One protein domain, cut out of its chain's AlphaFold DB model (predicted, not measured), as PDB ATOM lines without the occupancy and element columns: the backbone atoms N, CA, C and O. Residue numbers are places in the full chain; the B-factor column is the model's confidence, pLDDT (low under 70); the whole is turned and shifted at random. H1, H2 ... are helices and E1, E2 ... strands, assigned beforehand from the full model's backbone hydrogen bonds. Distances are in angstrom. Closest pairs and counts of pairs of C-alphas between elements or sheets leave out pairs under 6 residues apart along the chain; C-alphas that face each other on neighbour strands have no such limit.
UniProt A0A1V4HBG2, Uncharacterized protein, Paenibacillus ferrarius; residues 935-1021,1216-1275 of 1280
ATOM      1  N   LEU A 935     280.400 167.638 322.389       72.56
ATOM      2  CA  LEU A 935     280.580 169.073 322.099       72.56
ATOM      3  C   LEU A 935     279.707 169.568 320.939       72.56
ATOM      4  O   LEU A 935     279.619 168.885 319.924       72.56
ATOM      5  N   PRO A 936     279.202 170.814 320.988       78.50
ATOM      6  CA  PRO A 936     278.592 171.468 319.831       78.50
ATOM      7  C   PRO A 936     279.492 171.501 318.587       78.50
ATOM      8  O   PRO A 936     279.014 171.239 317.488       78.50
ATOM      9  N   ALA A 937     280.795 171.751 318.762       77.31
ATOM     10  CA  ALA A 937     281.771 171.770 317.669       77.31
ATOM     11  C   ALA A 937     281.972 170.393 317.007       77.31
ATOM     12  O   ALA A 937     282.229 170.321 315.813       77.31
ATOM     13  N   ASN A 938     281.780 169.299 317.750       86.69
ATOM     14  CA  ASN A 938     281.923 167.932 317.239       86.69
ATOM     15  C   ASN A 938     280.678 167.438 316.469       86.69
ATOM     16  O   ASN A 938     280.660 166.299 315.997       86.69
ATOM     17  N   ARG A 939     279.610 168.251 316.399       90.75
ATOM     18  CA  ARG A 939     278.279 167.843 315.914       90.75
ATOM     19  C   ARG A 939     277.905 168.322 314.521       90.75
ATOM     20  O   ARG A 939     276.839 167.933 314.046       90.75
ATOM     21  N   ILE A 940     278.733 169.148 313.888       92.25
ATOM     22  CA  ILE A 940     278.525 169.654 312.527       92.25
ATOM     23  C   ILE A 940     279.847 169.619 311.757       92.25
ATOM     24  O   ILE A 940     280.889 169.977 312.297       92.25
ATOM     25  N   SER A 941     279.803 169.186 310.500       91.81
ATOM     26  CA  SER A 941     280.940 169.190 309.578       91.81
ATOM     27  C   SER A 941     280.427 169.227 308.133       91.81
ATOM     28  O   SER A 941     279.386 168.637 307.833       91.81
ATOM     29  N   GLU A 942     281.129 169.936 307.251       88.12
ATOM     30  CA  GLU A 942     280.841 170.052 305.813       88.12
ATOM     31  C   GLU A 942     282.106 169.716 305.017       88.12
ATOM     32  O   GLU A 942     283.215 169.997 305.470       88.12
ATOM     33  N   SER A 943     281.918 169.114 303.847       86.69
ATOM     34  CA  SER A 943     282.924 168.953 302.799       86.69
ATOM     35  C   SER A 943     282.426 169.608 301.509       86.69
ATOM     36  O   SER A 943     281.235 169.899 301.372       86.69
ATOM     37  N   GLN A 944     283.289 169.674 300.486       80.00
ATOM     38  CA  GLN A 944     282.920 170.042 299.104       80.00
ATOM     39  C   GLN A 944     281.647 169.354 298.578       80.00
ATOM     40  O   GLN A 944     281.013 169.825 297.634       80.00
ATOM     41  N   ALA A 945     281.323 168.183 299.131       82.38
ATOM     42  CA  ALA A 945     280.311 167.280 298.629       82.38
ATOM     43  C   ALA A 945     279.071 167.188 299.527       82.38
ATOM     44  O   ALA A 945     277.961 167.090 298.999       82.38
ATOM     45  N   HIS A 946     279.229 167.159 300.852       92.38
ATOM     46  CA  HIS A 946     278.166 166.749 301.777       92.38
ATOM     47  C   HIS A 946     278.327 167.333 303.182       92.38
ATOM     48  O   HIS A 946     279.406 167.753 303.585       92.38
ATOM     49  N   ILE A 947     277.239 167.295 303.951       93.19
ATOM     50  CA  ILE A 947     277.223 167.635 305.375       93.19
ATOM     51  C   ILE A 947     277.048 166.357 306.199       93.19
ATOM     52  O   ILE A 947     276.291 165.457 305.818       93.19
ATOM     53  N   ALA A 948     277.715 166.306 307.352       94.31
ATOM     54  CA  ALA A 948     277.542 165.285 308.376       94.31
ATOM     55  C   ALA A 948     277.300 165.927 309.756       94.31
ATOM     56  O   ALA A 948     277.921 166.930 310.115       94.31
ATOM     57  N   THR A 949     276.377 165.362 310.537       94.62
ATOM     58  CA  THR A 949     275.953 165.896 311.844       94.62
ATOM     59  C   THR A 949     275.679 164.798 312.871       94.62
ATOM     60  O   THR A 949     275.436 163.654 312.493       94.62
ATOM     61  N   LEU A 950     275.721 165.131 314.166       92.44
ATOM     62  CA  LEU A 950     275.636 164.170 315.277       92.44
ATOM     63  C   LEU A 950     274.622 164.610 316.349       92.44
ATOM     64  O   LEU A 950     274.754 165.666 316.982       92.44
ATOM     65  N   ALA A 951     273.599 163.785 316.570       87.81
ATOM     66  CA  ALA A 951     272.599 164.000 317.612       87.81
ATOM     67  C   ALA A 951     273.071 163.492 318.987       87.81
ATOM     68  O   ALA A 951     274.040 162.745 319.113       87.81
ATOM     69  N   THR A 952     272.385 163.918 320.052       79.25
ATOM     70  CA  THR A 952     272.775 163.624 321.451       79.25
ATOM     71  C   THR A 952     272.695 162.134 321.825       79.25
ATOM     72  O   THR A 952     273.291 161.721 322.811       79.25
ATOM     73  N   ASN A 953     271.999 161.323 321.029       76.25
ATOM     74  CA  ASN A 953     271.873 159.867 321.167       76.25
ATOM     75  C   ASN A 953     272.992 159.073 320.445       76.25
ATOM     76  O   ASN A 953     272.902 157.851 320.363       76.25
ATOM     77  N   GLY A 954     274.000 159.746 319.874       82.12
ATOM     78  CA  GLY A 954     275.061 159.118 319.074       82.12
ATOM     79  C   GLY A 954     274.703 158.888 317.596       82.12
ATOM     80  O   GLY A 954     275.570 158.502 316.815       82.12
ATOM     81  N   GLN A 955     273.458 159.149 317.175       90.19
ATOM     82  CA  GLN A 955     273.034 158.970 315.785       90.19
ATOM     83  C   GLN A 955     273.657 160.038 314.877       90.19
ATOM     84  O   GLN A 955     273.507 161.244 315.101       90.19
ATOM     85  N   VAL A 956     274.309 159.580 313.809       94.06
ATOM     86  CA  VAL A 956     274.848 160.435 312.745       94.06
ATOM     87  C   VAL A 956     273.828 160.608 311.625       94.06
ATOM     88  O   VAL A 956     273.166 159.646 311.224       94.06
ATOM     89  N   TYR A 957     273.736 161.826 311.097       93.94
ATOM     90  CA  TYR A 957     272.907 162.172 309.948       93.94
ATOM     91  C   TYR A 957     273.735 162.865 308.865       93.94
ATOM     92  O   TYR A 957     274.549 163.735 309.169       93.94
ATOM     93  N   THR A 958     273.491 162.516 307.605       94.75
ATOM     94  CA  THR A 958     274.247 162.988 306.434       94.75
ATOM     95  C   THR A 958     273.323 163.376 305.280       94.75
ATOM     96  O   THR A 958     272.282 162.744 305.089       94.75
ATOM     97  N   TRP A 959     273.704 164.376 304.483       93.38
ATOM     98  CA  TRP A 959     273.011 164.755 303.238       93.38
ATOM     99  C   TRP A 959     273.934 165.524 302.280       93.38
ATOM    100  O   TRP A 959     275.014 165.963 302.668       93.38
ATOM    101  N   GLY A 960     273.502 165.706 301.031       92.75
ATOM    102  CA  GLY A 960     274.287 166.308 299.949       92.75
ATOM    103  C   GLY A 960     274.699 165.285 298.888       92.75
ATOM    104  O   GLY A 960     274.015 164.285 298.656       92.75
ATOM    105  N   SER A 961     275.820 165.538 298.216       91.50
ATOM    106  CA  SER A 961     276.384 164.655 297.194       91.50
ATOM    107  C   SER A 961     276.891 163.332 297.777       91.50
ATOM    108  O   SER A 961     277.252 163.239 298.947       91.50
ATOM    109  N   ASN A 962     276.909 162.291 296.944       93.12
ATOM    110  CA  ASN A 962     277.146 160.910 297.371       93.12
ATOM    111  C   ASN A 962     278.040 160.124 296.395       93.12
ATOM    112  O   ASN A 962     277.999 158.900 296.378       93.12
ATOM    113  N   TYR A 963     278.832 160.790 295.544       91.69
ATOM    114  CA  TYR A 963     279.590 160.122 294.472       91.69
ATOM    115  C   TYR A 963     280.536 159.008 294.964       91.69
ATOM    116  O   TYR A 963     280.807 158.063 294.223       91.69
ATOM    117  N   GLY A 964     281.024 159.102 296.203       89.94
ATOM    118  CA  GLY A 964     281.846 158.096 296.864       89.94
ATOM    119  C   GLY A 964     281.070 157.184 297.820       89.94
ATOM    120  O   GLY A 964     281.672 156.278 298.375       89.94
ATOM    121  N   GLY A 965     279.769 157.377 298.041       92.69
ATOM    122  CA  GLY A 965     279.020 156.660 299.082       92.69
ATOM    123  C   GLY A 965     279.126 157.293 300.479       92.69
ATOM    124  O   GLY A 965     278.757 156.655 301.466       92.69
ATOM    125  N   GLN A 966     279.615 158.536 300.591       93.00
ATOM    126  CA  GLN A 966     279.786 159.276 301.856       93.00
ATOM    127  C   GLN A 966     278.524 159.415 302.722       93.00
ATOM    128  O   GLN A 966     278.634 159.651 303.926       93.00
ATOM    129  N   ILE A 967     277.330 159.264 302.142       94.38
ATOM    130  CA  ILE A 967     276.059 159.311 302.876       94.38
ATOM    131  C   ILE A 967     275.796 157.988 303.624       94.38
ATOM    132  O   ILE A 967     275.017 157.953 304.569       94.38
ATOM    133  N   GLY A 968     276.458 156.888 303.247       93.12
ATOM    134  CA  GLY A 968     276.312 155.596 303.931       93.12
ATOM    135  C   GLY A 968     274.953 154.921 303.716       93.12
ATOM    136  O   GLY A 968     274.575 154.038 304.483       93.12
ATOM    137  N   ASP A 969     274.213 155.319 302.676       92.50
ATOM    138  CA  ASP A 969     272.870 154.814 302.355       92.50
ATOM    139  C   ASP A 969     272.859 153.575 301.438       92.50
ATOM    140  O   ASP A 969     271.801 153.160 300.964       92.50
ATOM    141  N   GLY A 970     274.034 153.001 301.163       91.44
ATOM    142  CA  GLY A 970     274.220 151.893 300.225       91.44
ATOM    143  C   GLY A 970     274.253 152.301 298.747       91.44
ATOM    144  O   GLY A 970     274.382 151.429 297.888       91.44
ATOM    145  N   THR A 971     274.144 153.594 298.421       92.00
ATOM    146  CA  THR A 971     274.117 154.101 297.039       92.00
ATOM    147  C   THR A 971     275.281 155.054 296.749       92.00
ATOM    148  O   THR A 971     276.102 155.337 297.618       92.00
ATOM    149  N   GLN A 972     275.342 155.560 295.511       92.81
ATOM    150  CA  GLN A 972     276.178 156.706 295.133       92.81
ATOM    151  C   GLN A 972     275.335 157.912 294.656       92.81
ATOM    152  O   GLN A 972     275.824 158.792 293.948       92.81
ATOM    153  N   LEU A 973     274.037 157.940 294.989       91.31
ATOM    154  CA  LEU A 973     273.099 158.973 294.540       91.31
ATOM    155  C   LEU A 973     272.984 160.101 295.580       91.31
ATOM    156  O   LEU A 973     272.802 159.794 296.763       91.31
ATOM    157  N   PRO A 974     273.077 161.388 295.186       90.56
ATOM    158  CA  PRO A 974     272.900 162.514 296.100       90.56
ATOM    159  C   PRO A 974     271.584 162.470 296.885       90.56
ATOM    160  O   PRO A 974     270.533 162.102 296.355       90.56
ATOM    161  N   ARG A 975     271.629 162.908 298.146       88.56
ATOM    162  CA  ARG A 975     270.465 163.044 299.024       88.56
ATOM    163  C   ARG A 975     270.170 164.513 299.301       88.56
ATOM    164  O   ARG A 975     270.851 165.158 300.089       88.56
ATOM    165  N   THR A 976     269.071 165.003 298.734       83.38
ATOM    166  CA  THR A 976     268.499 166.334 299.015       83.38
ATOM    167  C   THR A 976     267.711 166.406 300.328       83.38
ATOM    168  O   THR A 976     267.038 167.401 300.596       83.38
ATOM    169  N   GLN A 977     267.758 165.339 301.128       81.38
ATOM    170  CA  GLN A 977     267.041 165.144 302.384       81.38
ATOM    171  C   GLN A 977     267.958 164.433 303.380       81.38
ATOM    172  O   GLN A 977     268.840 163.669 302.991       81.38
ATOM    173  N   ILE A 978     267.716 164.666 304.664       89.31
ATOM    174  CA  ILE A 978     268.540 164.166 305.765       89.31
ATOM    175  C   ILE A 978     268.408 162.643 305.889       89.31
ATOM    176  O   ILE A 978     267.312 162.122 306.105       89.31
ATOM    177  N   PHE A 979     269.529 161.929 305.778       90.75
ATOM    178  CA  PHE A 979     269.609 160.478 305.950       90.75
ATOM    179  C   PHE A 979     270.235 160.126 307.305       90.75
ATOM    180  O   PHE A 979     271.253 160.704 307.672       90.75
ATOM    181  N   ALA A 980     269.643 159.182 308.043       92.12
ATOM    182  CA  ALA A 980     270.193 158.659 309.296       92.12
ATOM    183  C   ALA A 980     271.062 157.427 309.009       92.12
ATOM    184  O   ALA A 980     270.564 156.439 308.466       92.12
ATOM    185  N   VAL A 981     272.348 157.482 309.360       94.19
ATOM    186  CA  VAL A 981     273.331 156.449 308.996       94.19
ATOM    187  C   VAL A 981     273.157 155.199 309.877       94.19
ATOM    188  O   VAL A 981     273.290 155.304 311.099       94.19
ATOM    189  N   PRO A 982     272.862 154.014 309.310       90.06
ATOM    190  CA  PRO A 982     272.655 152.792 310.083       90.06
ATOM    191  C   PRO A 982     273.978 152.143 310.518       90.06
ATOM    192  O   PRO A 982     275.043 152.437 309.983       90.06
ATOM    193  N   ASN A 983     273.886 151.175 311.437       86.94
ATOM    194  CA  ASN A 983     274.981 150.279 311.846       86.94
ATOM    195  C   ASN A 983     276.210 150.962 312.486       86.94
ATOM    196  O   ASN A 983     277.287 150.369 312.531       86.94
ATOM    197  N   LEU A 984     276.054 152.180 313.013       88.56
ATOM    198  CA  LEU A 984     277.062 152.834 313.848       88.56
ATOM    199  C   LEU A 984     276.958 152.398 315.323       88.56
ATOM    200  O   LEU A 984     275.864 152.067 315.791       88.56
ATOM    201  N   PRO A 985     278.067 152.442 316.085       84.38
ATOM    202  CA  PRO A 985     278.040 152.392 317.545       84.38
ATOM    203  C   PRO A 985     277.183 153.508 318.164       84.38
ATOM    204  O   PRO A 985     277.088 154.606 317.625       84.38
ATOM    205  N   VAL A 986     276.617 153.258 319.348       73.62
ATOM    206  CA  VAL A 986     275.806 154.248 320.093       73.62
ATOM    207  C   VAL A 986     276.640 155.297 320.849       73.62
ATOM    208  O   VAL A 986     276.090 156.238 321.408       73.62
ATOM    209  N   ASN A 987     277.965 155.143 320.889       78.25
ATOM    210  CA  ASN A 987     278.900 155.980 321.645       78.25
ATOM    211  C   ASN A 987     279.733 156.916 320.745       78.25
ATOM    212  O   ASN A 987     280.898 157.175 321.039       78.25
ATOM    213  N   ILE A 988     279.172 157.400 319.632       87.81
ATOM    214  CA  ILE A 988     279.840 158.349 318.723       87.81
ATOM    215  C   ILE A 988     279.909 159.740 319.376       87.81
ATOM    216  O   ILE A 988     278.901 160.256 319.854       87.81
ATOM    217  N   ILE A 989     281.101 160.350 319.383       84.88
ATOM    218  CA  ILE A 989     281.411 161.619 320.074       84.88
ATOM    219  C   ILE A 989     281.899 162.737 319.141       84.88
ATOM    220  O   ILE A 989     281.994 163.892 319.566       84.88
ATOM    221  N   ALA A 990     282.216 162.411 317.886       90.00
ATOM    222  CA  ALA A 990     282.465 163.381 316.824       90.00
ATOM    223  C   ALA A 990     282.171 162.793 315.439       90.00
ATOM    224  O   ALA A 990     282.288 161.584 315.227       90.00
ATOM    225  N   VAL A 991     281.841 163.671 314.491       94.00
ATOM    226  CA  VAL A 991     281.697 163.359 313.064       94.00
ATOM    227  C   VAL A 991     282.453 164.385 312.219       94.00
ATOM    228  O   VAL A 991     282.479 165.565 312.563       94.00
ATOM    229  N   GLN A 992     283.072 163.937 311.127       92.69
ATOM    230  CA  GLN A 992     283.785 164.759 310.148       92.69
ATOM    231  C   GLN A 992     283.445 164.297 308.718       92.69
ATOM    232  O   GLN A 992     283.408 163.096 308.438       92.69
ATOM    233  N   ALA A 993     283.186 165.244 307.821       91.25
ATOM    234  CA  ALA A 993     282.895 165.026 306.409       91.25
ATOM    235  C   ALA A 993     284.141 165.347 305.567       91.25
ATOM    236  O   ALA A 993     284.540 166.503 305.512       91.25
ATOM    237  N   GLY A 994     284.724 164.345 304.902       89.19
ATOM    238  CA  GLY A 994     285.892 164.511 304.024       89.19
ATOM    239  C   GLY A 994     285.550 164.394 302.535       89.19
ATOM    240  O   GLY A 994     284.387 164.221 302.154       89.19
ATOM    241  N   GLU A 995     286.559 164.446 301.665       86.12
ATOM    242  CA  GLU A 995     286.373 164.372 300.210       86.12
ATOM    243  C   GLU A 995     285.902 162.967 299.778       86.12
ATOM    244  O   GLU A 995     286.682 162.031 299.606       86.12
ATOM    245  N   GLY A 996     284.586 162.795 299.625       89.06
ATOM    246  CA  GLY A 996     283.984 161.541 299.159       89.06
ATOM    247  C   GLY A 996     283.721 160.492 300.246       89.06
ATOM    248  O   GLY A 996     283.191 159.428 299.923       89.06
ATOM    249  N   TYR A 997     284.027 160.771 301.519       91.94
ATOM    250  CA  TYR A 997     283.805 159.864 302.657       91.94
ATOM    251  C   TYR A 997     283.360 160.612 303.925       91.94
ATOM    252  O   TYR A 997     283.534 161.820 304.049       91.94
ATOM    253  N   THR A 998     282.812 159.887 304.898       94.06
ATOM    254  CA  THR A 998     282.544 160.410 306.250       94.06
ATOM    255  C   THR A 998     283.330 159.595 307.268       94.06
ATOM    256  O   THR A 998     283.436 158.374 307.127       94.06
ATOM    257  N   ALA A 999     283.874 160.258 308.287       93.81
ATOM    258  CA  ALA A 999     284.560 159.646 309.419       93.81
ATOM    259  C   ALA A 999     283.903 160.052 310.746       93.81
ATOM    260  O   ALA A 999     283.339 161.137 310.883       93.81
ATOM    261  N   THR A1000     283.984 159.181 311.744       94.44
ATOM    262  CA  THR A1000     283.448 159.396 313.089       94.44
ATOM    263  C   THR A1000     284.416 158.879 314.144       94.44
ATOM    264  O   THR A1000     285.154 157.922 313.911       94.44
ATOM    265  N   LEU A1001     284.397 159.510 315.315       91.31
ATOM    266  CA  LEU A1001     285.144 159.082 316.494       91.31
ATOM    267  C   LEU A1001     284.163 158.568 317.545       91.31
ATOM    268  O   LEU A1001     283.184 159.251 317.857       91.31
ATOM    269  N   THR A1002     284.420 157.386 318.096       86.88
ATOM    270  CA  THR A1002     283.698 156.868 319.263       86.88
ATOM    271  C   THR A1002     284.381 157.251 320.576       86.88
ATOM    272  O   THR A1002     285.559 157.600 320.606       86.88
ATOM    273  N   ALA A1003     283.646 157.158 321.686       76.69
ATOM    274  CA  ALA A1003     284.189 157.336 323.033       76.69
ATOM    275  C   ALA A1003     285.310 156.333 323.373       76.69
ATOM    276  O   ALA A1003     286.114 156.608 324.257       76.69
ATOM    277  N   ASP A1004     285.384 155.201 322.660       72.38
ATOM    278  CA  ASP A1004     286.484 154.230 322.722       72.38
ATOM    279  C   ASP A1004     287.688 154.555 321.846       72.38
ATOM    280  O   ASP A1004     288.503 153.683 321.578       72.38
ATOM    281  N   GLY A1005     287.829 155.807 321.411       80.69
ATOM    282  CA  GLY A1005     289.020 156.269 320.702       80.69
ATOM    283  C   GLY A1005     289.253 155.580 319.367       80.69
ATOM    284  O   GLY A1005     290.368 155.600 318.843       80.69
ATOM    285  N   HIS A1006     288.208 154.956 318.827       87.69
ATOM    286  CA  HIS A1006     288.250 154.229 317.578       87.69
ATOM    287  C   HIS A1006     287.561 155.036 316.487       87.69
ATOM    288  O   HIS A1006     286.474 155.594 316.656       87.69
ATOM    289  N   ILE A1007     288.216 155.071 315.333       91.31
ATOM    290  CA  ILE A1007     287.715 155.774 314.161       91.31
ATOM    291  C   ILE A1007     286.867 154.797 313.351       91.31
ATOM    292  O   ILE A1007     287.303 153.683 313.055       91.31
ATOM    293  N   TRP A1008     285.667 155.220 312.971       92.31
ATOM    294  CA  TRP A1008     284.829 154.545 311.983       92.31
ATOM    295  C   TRP A1008     284.721 155.420 310.730       92.31
ATOM    296  O   TRP A1008     284.776 156.644 310.827       92.31
ATOM    297  N   LYS A1009     284.592 154.825 309.539       91.88
ATOM    298  CA  LYS A1009     284.375 155.578 308.288       91.88
ATOM    299  C   LYS A1009     283.595 154.792 307.237       91.88
ATOM    300  O   LYS A1009     283.484 153.572 307.339       91.88
ATOM    301  N   TRP A1010     283.098 155.492 306.220       93.25
ATOM    302  CA  TRP A1010     282.467 154.919 305.025       93.25
ATOM    303  C   TRP A1010     282.548 155.878 303.829       93.25
ATOM    304  O   TRP A1010     282.677 157.089 304.014       93.25
ATOM    305  N   GLY A1011     282.446 155.345 302.610       91.44
ATOM    306  CA  GLY A1011     282.526 156.105 301.361       91.44
ATOM    307  C   GLY A1011     283.816 155.858 300.567       91.44
ATOM    308  O   GLY A1011     284.431 154.800 300.672       91.44
ATOM    309  N   TYR A1012     284.213 156.832 299.746       86.62
ATOM    310  CA  TYR A1012     285.306 156.753 298.764       86.62
ATOM    311  C   TYR A1012     285.209 155.528 297.834       86.62
ATOM    312  O   TYR A1012     286.140 154.744 297.665       86.62
ATOM    313  N   TYR A1013     284.025 155.381 297.244       88.19
ATOM    314  CA  TYR A1013     283.556 154.278 296.399       88.19
ATOM    315  C   TYR A1013     283.243 152.966 297.143       88.19
ATOM    316  O   TYR A1013     282.752 152.025 296.522       88.19
ATOM    317  N   ASP A1014     283.416 152.909 298.469       86.56
ATOM    318  CA  ASP A1014     282.920 151.816 299.311       86.56
ATOM    319  C   ASP A1014     281.514 152.121 299.857       86.56
ATOM    320  O   ASP A1014     281.334 152.812 300.864       86.56
ATOM    321  N   THR A1015     280.498 151.568 299.192       87.38
ATOM    322  CA  THR A1015     279.082 151.713 299.571       87.38
ATOM    323  C   THR A1015     278.622 150.735 300.657       87.38
ATOM    324  O   THR A1015     277.454 150.764 301.037       87.38
ATOM    325  N   THR A1016     279.496 149.870 301.191       86.88
ATOM    326  CA  THR A1016     279.080 148.820 302.150       86.88
ATOM    327  C   THR A1016     278.830 149.320 303.582       86.88
ATOM    328  O   THR A1016     278.439 148.533 304.443       86.88
ATOM    329  N   GLY A1017     278.978 150.626 303.826       86.94
ATOM    330  CA  GLY A1017     278.611 151.290 305.081       86.94
ATOM    331  C   GLY A1017     279.751 151.398 306.106       86.94
ATOM    332  O   GLY A1017     280.911 151.152 305.765       86.94
ATOM    333  N   PRO A1018     279.442 151.825 307.348       92.50
ATOM    334  CA  PRO A1018     280.438 152.128 308.379       92.50
ATOM    335  C   PRO A1018     281.356 150.957 308.750       92.50
ATOM    336  O   PRO A1018     280.897 149.856 309.053       92.50
ATOM    337  N   LYS A1019     282.666 151.226 308.800       90.44
ATOM    338  CA  LYS A1019     283.714 150.273 309.200       90.44
ATOM    339  C   LYS A1019     284.687 150.898 310.194       90.44
ATOM    340  O   LYS A1019     285.165 152.009 309.967       90.44
ATOM    341  N   LYS A1020     285.025 150.155 311.253       91.06
ATOM    342  CA  LYS A1020     286.097 150.486 312.204       91.06
ATOM    343  C   LYS A1020     287.473 150.406 311.529       91.06
ATOM    344  O   LYS A1020     287.745 149.462 310.788       91.06
ATOM    345  N   ILE A1021     288.344 151.370 311.816       88.38
ATOM    346  CA  ILE A1021     289.760 151.363 311.428       88.38
ATOM    347  C   ILE A1021     290.568 150.502 312.403       88.38
ATOM    348  O   ILE A1021     290.315 150.497 313.606       88.38
ATOM    349  N   VAL A1216     274.694 180.981 318.677       87.00
ATOM    350  CA  VAL A1216     275.369 179.907 317.937       87.00
ATOM    351  C   VAL A1216     276.406 179.245 318.843       87.00
ATOM    352  O   VAL A1216     277.227 179.927 319.448       87.00
ATOM    353  N   LEU A1217     276.350 177.917 318.946       84.81
ATOM    354  CA  LEU A1217     277.296 177.114 319.724       84.81
ATOM    355  C   LEU A1217     278.474 176.602 318.888       84.81
ATOM    356  O   LEU A1217     279.527 176.325 319.456       84.81
ATOM    357  N   ALA A1218     278.285 176.453 317.576       87.12
ATOM    358  CA  ALA A1218     279.333 176.120 316.618       87.12
ATOM    359  C   ALA A1218     278.965 176.656 315.228       87.12
ATOM    360  O   ALA A1218     277.799 176.592 314.830       87.12
ATOM    361  N   ILE A1219     279.960 177.142 314.487       89.50
ATOM    362  CA  ILE A1219     279.857 177.545 313.079       89.50
ATOM    363  C   ILE A1219     281.016 176.935 312.294       89.50
ATOM    364  O   ILE A1219     282.148 176.917 312.778       89.50
ATOM    365  N   THR A1220     280.748 176.473 311.076       84.56
ATOM    366  CA  THR A1220     281.800 176.105 310.129       84.56
ATOM    367  C   THR A1220     281.321 176.325 308.692       84.56
ATOM    368  O   THR A1220     280.153 176.100 308.367       84.56
ATOM    369  N   GLY A1221     282.210 176.784 307.814       75.12
ATOM    370  CA  GLY A1221     282.191 176.290 306.441       75.12
ATOM    371  C   GLY A1221     282.934 174.957 306.406       75.12
ATOM    372  O   GLY A1221     283.505 174.534 307.412       75.12
ATOM    373  N   GLY A1222     282.944 174.298 305.266       67.12
ATOM    374  CA  GLY A1222     283.979 173.318 304.973       67.12
ATOM    375  C   GLY A1222     284.679 173.711 303.686       67.12
ATOM    376  O   GLY A1222     284.707 174.883 303.301       67.12
ATOM    377  N   GLU A1223     285.241 172.729 303.001       66.94
ATOM    378  CA  GLU A1223     285.824 172.912 301.673       66.94
ATOM    379  C   GLU A1223     284.778 173.260 300.594       66.94
ATOM    380  O   GLU A1223     285.140 173.630 299.478       66.94
ATOM    381  N   GLY A1224     283.480 173.147 300.882       72.81
ATOM    382  CA  GLY A1224     282.435 173.566 299.965       72.81
ATOM    383  C   GLY A1224     282.218 175.076 299.912       72.81
ATOM    384  O   GLY A1224     282.930 175.906 300.482       72.81
ATOM    385  N   SER A1225     281.178 175.446 299.169       84.44
ATOM    386  CA  SER A1225     280.617 176.799 299.186       84.44
ATOM    387  C   SER A1225     279.400 176.899 300.114       84.44
ATOM    388  O   SER A1225     278.610 177.837 299.966       84.44
ATOM    389  N   THR A1226     279.232 175.956 301.044       90.56
ATOM    390  CA  THR A1226     278.115 175.896 301.986       90.56
ATOM    391  C   THR A1226     278.632 176.053 303.418       90.56
ATOM    392  O   THR A1226     279.775 175.763 303.764       90.56
ATOM    393  N   SER A1227     277.794 176.618 304.277       92.19
ATOM    394  CA  SER A1227     278.106 176.823 305.685       92.19
ATOM    395  C   SER A1227     276.962 176.373 306.562       92.19
ATOM    396  O   SER A1227     275.790 176.460 306.186       92.19
ATOM    397  N   ILE A1228     277.338 175.881 307.738       92.88
ATOM    398  CA  ILE A1228     276.455 175.294 308.728       92.88
ATOM    399  C   ILE A1228     276.734 175.898 310.107       92.88
ATOM    400  O   ILE A1228     277.881 176.114 310.505       92.88
ATOM    401  N   ALA A1229     275.665 176.164 310.851       93.00
ATOM    402  CA  ALA A1229     275.727 176.579 312.245       93.00
ATOM    403  C   ALA A1229     274.753 175.766 313.103       93.00
ATOM    404  O   ALA A1229     273.636 175.457 312.680       93.00
ATOM    405  N   LEU A1230     275.176 175.463 314.330       91.94
ATOM    406  CA  LEU A1230     274.365 174.830 315.366       91.94
ATOM    407  C   LEU A1230     273.969 175.879 316.407       91.94
ATOM    408  O   LEU A1230     274.825 176.469 317.070       91.94
ATOM    409  N   GLN A1231     272.669 176.106 316.559       90.69
ATOM    410  CA  GLN A1231     272.105 177.041 317.528       90.69
ATOM    411  C   GLN A1231     271.920 176.377 318.907       90.69
ATOM    412  O   GLN A1231     271.748 175.164 319.013       90.69
ATOM    413  N   ALA A1232     271.925 177.167 319.985       86.62
ATOM    414  CA  ALA A1232     271.868 176.676 321.368       86.62
ATOM    415  C   ALA A1232     270.587 175.920 321.765       86.62
ATOM    416  O   ALA A1232     270.562 175.249 322.792       86.62
ATOM    417  N   ASN A1233     269.538 175.989 320.947       84.31
ATOM    418  CA  ASN A1233     268.317 175.193 321.086       84.31
ATOM    419  C   ASN A1233     268.367 173.853 320.314       84.31
ATOM    420  O   ASN A1233     267.373 173.131 320.297       84.31
ATOM    421  N   GLY A1234     269.486 173.537 319.656       87.50
ATOM    422  CA  GLY A1234     269.690 172.337 318.838       87.50
ATOM    423  C   GLY A1234     269.342 172.497 317.358       87.50
ATOM    424  O   GLY A1234     269.522 171.544 316.601       87.50
ATOM    425  N   ASP A1235     268.845 173.662 316.929       90.81
ATOM    426  CA  ASP A1235     268.481 173.905 315.533       90.81
ATOM    427  C   ASP A1235     269.719 174.027 314.637       90.81
ATOM    428  O   ASP A1235     270.684 174.720 314.969       90.81
ATOM    429  N   VAL A1236     269.655 173.400 313.462       92.38
ATOM    430  CA  VAL A1236     270.690 173.503 312.428       92.38
ATOM    431  C   VAL A1236     270.295 174.563 311.403       92.38
ATOM    432  O   VAL A1236     269.149 174.618 310.953       92.38
ATOM    433  N   TRP A1237     271.256 175.398 311.020       93.19
ATOM    434  CA  TRP A1237     271.105 176.469 310.037       93.19
ATOM    435  C   TRP A1237     272.116 176.290 308.907       93.19
ATOM    436  O   TRP A1237     273.274 175.991 309.179       93.19
ATOM    437  N   THR A1238     271.687 176.493 307.661       93.25
ATOM    438  CA  THR A1238     272.502 176.322 306.448       93.25
ATOM    439  C   THR A1238     272.370 177.511 305.496       93.25
ATOM    440  O   THR A1238     271.318 178.161 305.426       93.25
ATOM    441  N   TRP A1239     273.439 177.824 304.765       93.56
ATOM    442  CA  TRP A1239     273.460 178.828 303.691       93.56
ATOM    443  C   TRP A1239     274.650 178.603 302.751       93.56
ATOM    444  O   TRP A1239     275.522 177.791 303.044       93.56
ATOM    445  N   GLY A1240     274.687 179.310 301.623       92.88
ATOM    446  CA  GLY A1240     275.626 179.069 300.532       92.88
ATOM    447  C   GLY A1240     275.012 178.212 299.422       92.88
ATOM    448  O   GLY A1240     273.863 178.435 299.026       92.88
ATOM    449  N   ASP A1241     275.784 177.259 298.902       90.56
ATOM    450  CA  ASP A1241     275.401 176.419 297.762       90.56
ATOM    451  C   ASP A1241     274.299 175.392 298.104       90.56
ATOM    452  O   ASP A1241     274.293 174.767 299.169       90.56
ATOM    453  N   ALA A1242     273.354 175.225 297.176       89.38
ATOM    454  CA  ALA A1242     272.262 174.254 297.223       89.38
ATOM    455  C   ALA A1242     272.475 173.062 296.274       89.38
ATOM    456  O   ALA A1242     271.675 172.121 296.272       89.38
ATOM    457  N   THR A1243     273.545 173.074 295.471       87.81
ATOM    458  CA  THR A1243     273.908 171.988 294.551       87.81
ATOM    459  C   THR A1243     273.953 170.640 295.280       87.81
ATOM    460  O   THR A1243     274.388 170.542 296.427       87.81
ATOM    461  N   ASN A1244     273.428 169.588 294.638       87.12
ATOM    462  CA  ASN A1244     273.253 168.246 295.217       87.12
ATOM    463  C   ASN A1244     272.443 168.187 296.536       87.12
ATOM    464  O   ASN A1244     272.387 167.136 297.171       87.12
ATOM    465  N   GLY A1245     271.776 169.280 296.932       86.00
ATOM    466  CA  GLY A1245     270.976 169.367 298.152       86.00
ATOM    467  C   GLY A1245     271.754 169.711 299.424       86.00
ATOM    468  O   GLY A1245     271.247 169.448 300.513       86.00
ATOM    469  N   LEU A1246     272.950 170.300 299.305       88.56
ATOM    470  CA  LEU A1246     273.830 170.679 300.424       88.56
ATOM    471  C   LEU A1246     273.132 171.454 301.563       88.56
ATOM    472  O   LEU A1246     273.441 171.232 302.731       88.56
ATOM    473  N   LEU A1247     272.131 172.295 301.270       89.44
ATOM    474  CA  LEU A1247     271.374 173.022 302.303       89.44
ATOM    475  C   LEU A1247     270.513 172.125 303.219       89.44
ATOM    476  O   LEU A1247     270.069 172.600 304.264       89.44
ATOM    477  N   GLY A1248     270.225 170.871 302.847       86.56
ATOM    478  CA  GLY A1248     269.400 169.921 303.621       86.56
ATOM    479  C   GLY A1248     267.900 170.248 303.697       86.56
ATOM    480  O   GLY A1248     267.095 169.420 304.113       86.56
ATOM    481  N   SER A1249     267.506 171.443 303.256       81.50
ATOM    482  CA  SER A1249     266.141 171.984 303.240       81.50
ATOM    483  C   SER A1249     265.254 171.461 302.101       81.50
ATOM    484  O   SER A1249     264.054 171.727 302.095       81.50
ATOM    485  N   GLY A1250     265.830 170.757 301.120       79.19
ATOM    486  CA  GLY A1250     265.159 170.395 299.863       79.19
ATOM    487  C   GLY A1250     265.033 171.542 298.847       79.19
ATOM    488  O   GLY A1250     264.443 171.351 297.786       79.19
ATOM    489  N   GLU A1251     265.582 172.727 299.139       81.31
ATOM    490  CA  GLU A1251     265.622 173.857 298.205       81.31
ATOM    491  C   GLU A1251     266.642 173.611 297.077       81.31
ATOM    492  O   GLU A1251     267.720 173.070 297.307       81.31
ATOM    493  N   ALA A1252     266.326 174.066 295.861       82.25
ATOM    494  CA  ALA A1252     267.176 173.924 294.671       82.25
ATOM    495  C   ALA A1252     267.829 175.257 294.241       82.25
ATOM    496  O   ALA A1252     268.005 175.522 293.051       82.25
ATOM    497  N   SER A1253     268.097 176.166 295.183       89.81
ATOM    498  CA  SER A1253     268.650 177.497 294.893       89.81
ATOM    499  C   SER A1253     269.470 178.032 296.063       89.81
ATOM    500  O   SER A1253     269.076 177.892 297.219       89.81
ATOM    501  N   ASN A1254     270.605 178.649 295.738       91.88
ATOM    502  CA  ASN A1254     271.621 179.070 296.699       91.88
ATOM    503  C   ASN A1254     271.100 180.197 297.603       91.88
ATOM    504  O   ASN A1254     270.339 181.065 297.165       91.88
ATOM    505  N   ARG A1255     271.514 180.187 298.873       91.56
ATOM    506  CA  ARG A1255     270.952 181.041 299.930       91.56
ATOM    507  C   ARG A1255     272.041 181.955 300.493       91.56
ATOM    508  O   ARG A1255     272.961 181.476 301.142       91.56
ATOM    509  N   SER A1256     271.939 183.269 300.290       92.75
ATOM    510  CA  SER A1256     272.970 184.240 300.708       92.75
ATOM    511  C   SER A1256     272.830 184.782 302.138       92.75
ATOM    512  O   SER A1256     273.514 185.737 302.510       92.75
ATOM    513  N   THR A1257     271.966 184.171 302.951       92.75
ATOM    514  CA  THR A1257     271.762 184.449 304.383       92.75
ATOM    515  C   THR A1257     271.507 183.143 305.150       92.75
ATOM    516  O   THR A1257     270.934 182.219 304.572       92.75
ATOM    517  N   PRO A1258     271.876 183.032 306.443       94.12
ATOM    518  CA  PRO A1258     271.552 181.857 307.252       94.12
ATOM    519  C   PRO A1258     270.048 181.575 307.298       94.12
ATOM    520  O   PRO A1258     269.266 182.451 307.670       94.12
ATOM    521  N   GLY A1259     269.648 180.340 306.982       92.12
ATOM    522  CA  GLY A1259     268.270 179.865 307.131       92.12
ATOM    523  C   GLY A1259     268.200 178.513 307.843       92.12
ATOM    524  O   GLY A1259     269.073 177.664 307.675       92.12
ATOM    525  N   LYS A1260     267.159 178.305 308.653       90.81
ATOM    526  CA  LYS A1260     266.968 177.070 309.424       90.81
ATOM    527  C   LYS A1260     266.680 175.869 308.511       90.81
ATOM    528  O   LYS A1260     265.899 175.976 307.564       90.81
ATOM    529  N   VAL A1261     267.248 174.711 308.841       89.75
ATOM    530  CA  VAL A1261     266.855 173.414 308.278       89.75
ATOM    531  C   VAL A1261     265.546 172.984 308.946       89.75
ATOM    532  O   VAL A1261     265.482 172.761 310.157       89.75
ATOM    533  N   ALA A1262     264.457 172.953 308.178       81.75
ATOM    534  CA  ALA A1262     263.119 172.735 308.722       81.75
ATOM    535  C   ALA A1262     262.974 171.338 309.354       81.75
ATOM    536  O   ALA A1262     263.424 170.342 308.798       81.75
ATOM    537  N   ASN A1263     262.298 171.271 310.506       77.25
ATOM    538  CA  ASN A1263     262.011 170.041 311.260       77.25
ATOM    539  C   ASN A1263     263.237 169.215 311.714       77.25
ATOM    540  O   ASN A1263     263.060 168.092 312.180       77.25
ATOM    541  N   PHE A1264     264.457 169.763 311.642       85.88
ATOM    542  CA  PHE A1264     265.679 169.099 312.101       85.88
ATOM    543  C   PHE A1264     266.289 169.807 313.316       85.88
ATOM    544  O   PHE A1264     266.468 171.026 313.320       85.88
ATOM    545  N   ASN A1265     266.589 169.033 314.360       88.88
ATOM    546  CA  ASN A1265     267.150 169.516 315.617       88.88
ATOM    547  C   ASN A1265     267.980 168.396 316.271       88.88
ATOM    548  O   ASN A1265     267.474 167.292 316.468       88.88
ATOM    549  N   LEU A1266     269.245 168.667 316.605       86.62
ATOM    550  CA  LEU A1266     270.205 167.653 317.074       86.62
ATOM    551  C   LEU A1266     270.084 167.309 318.569       86.62
ATOM    552  O   LEU A1266     270.732 166.366 319.034       86.62
ATOM    553  N   PHE A1267     269.300 168.070 319.338       83.06
ATOM    554  CA  PHE A1267     269.188 167.899 320.792       83.06
ATOM    555  C   PHE A1267     267.909 167.168 321.214       83.06
ATOM    556  O   PHE A1267     267.940 166.456 322.213       83.06
ATOM    557  N   ASN A1268     266.826 167.291 320.440       70.69
ATOM    558  CA  ASN A1268     265.517 166.709 320.764       70.69
ATOM    559  C   ASN A1268     265.256 165.311 320.162       70.69
ATOM    560  O   ASN A1268     264.177 164.775 320.386       70.69
ATOM    561  N   ASP A1269     266.225 164.751 319.423       59.88
ATOM    562  CA  ASP A1269     266.113 163.543 318.582       59.88
ATOM    563  C   ASP A1269     265.048 163.685 317.460       59.88
ATOM    564  O   ASP A1269     263.846 163.747 317.739       59.88
ATOM    565  N   PRO A1270     265.434 163.780 316.168       55.69
ATOM    566  CA  PRO A1270     264.492 163.966 315.063       55.69
ATOM    567  C   PRO A1270     263.733 162.661 314.752       55.69
ATOM    568  O   PRO A1270     263.960 161.987 313.744       55.69
ATOM    569  N   ALA A1271     262.783 162.326 315.630       39.81
ATOM    570  CA  ALA A1271     262.028 161.077 315.686       39.81
ATOM    571  C   ALA A1271     260.949 160.921 314.586       39.81
ATOM    572  O   ALA A1271     259.788 160.619 314.877       39.81
ATOM    573  N   LYS A1272     261.341 161.130 313.318       35.44
ATOM    574  CA  LYS A1272     260.780 160.537 312.084       35.44
ATOM    575  C   LYS A1272     261.504 161.082 310.841       35.44
ATOM    576  O   LYS A1272     261.438 162.285 310.594       35.44
ATOM    577  N   PRO A1273     262.064 160.217 309.975       33.44
ATOM    578  CA  PRO A1273     262.290 160.562 308.573       33.44
ATOM    579  C   PRO A1273     260.967 160.926 307.874       33.44
ATOM    580  O   PRO A1273     259.905 160.409 308.235       33.44
ATOM    581  N   LEU A1274     261.024 161.769 306.837       31.17
ATOM    582  CA  LEU A1274     259.861 162.141 306.018       31.17
ATOM    583  C   LEU A1274     259.393 160.977 305.125       31.17
ATOM    584  O   LEU A1274     259.697 160.899 303.937       31.17
ATOM    585  N   ALA A1275     258.618 160.064 305.705       39.09
ATOM    586  CA  ALA A1275     257.991 158.947 305.007       39.09
ATOM    587  C   ALA A1275     256.683 159.364 304.297       39.09
ATOM    588  O   ALA A1275     255.597 158.920 304.674       39.09
TER     589      ALA A1275
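Overview. This is residues 935 to 1021 and 1216 to 1275 of the 1280 residues of an uncharacterized protein of Paenibacillus ferrarius (UniProt A0A1V4HBG2). Three small four-stranded sheets stand like three blades of an open, partial propeller: E1 to E4 make the middle blade, with E5 to E8 on one side of it and E9 to E12 on the other. The first strands E1, E5 and E9 lie on the inner side of the fan, and the short helix H1 sits at the end of E1 between the two flanking blades. The printed part has 147 residues, with one named helix and then twelve named strands along the chain, mostly strand; each sheet is antiparallel, in the order E1 E2 E3 E4, E5 E6 E7 E8 and E9 E10 E11 E12. It is compact, with a radius of gyration of the C-alphas of 13.6 A and spans of 38 by 31 by 30 A.

Along the chain. H1, residues 936 to 939, begins with C-alpha 936 at (278.592, 171.468, 319.831). E1 is residues 940 to 942, E2 946 to 950, E3 956 to 960 and E4 975 to 980. E5 is residues 988 to 994, 17.0 A long, E6 997 to 1002, 16.9 A, E7 1007 to 1011 and E8 1014 to 1020. After the cut come E9, residues 1216 to 1221, with C-alpha 1216 at (275.369, 179.907, 317.937), E10, 1226 to 1231, 16.7 A, and E11, 1235 to 1240, 17.4 A. E12, residues 1255 to 1265, spans 19.8 A, bends by 71 degrees at residue 1262 and ends with C-alpha 1265 at (267.150, 169.516, 315.617).

Arrangement. Each sheet is a meander, each strand the antiparallel neighbour of the one before, and the three form a stack of sheets, face to face in turn. In hairpin E2 and E3, N 949 and O 957 are within hydrogen-bond range at 2.8 A. The sheet E5 to E8 faces this sheet with best planes 32 degrees apart; the closest C-alphas of E1 and E5 are those of Ser 941 and Gln 992, 5.3 A. In hairpin E5 and E6, N 992 and O 999 are 2.8 A apart. The sheet E9 to E12 faces E1 to E4 with planes 18 degrees apart; the closest C-alphas of E1 and E9 are those of Glu 942 and Gly 1221, 6.4 A. In hairpin E10 and E11, N 1227 and O 1239 are 2.8 A apart. E5 and E9 are apart. H1 stands at the level of the sheet E5 to E8, its height 1.2 A. It is too short for an O i to N i+4 pair; its one O i to N i+3 pair is within range.

Size, cuts and confidence. The C-alphas of Asp 1004 and Ser 1253 are the farthest apart, 40.4 A. Residues 1022 to 1215 are not printed, and C-alphas 1021 and 1216 are 32.6 A apart across the cut. The links E3 to E4 and E11 to E12 are long. The mean pLDDT of the printed part is 85.7; residues 1222 to 1223 and 1269 to 1275 are under 70.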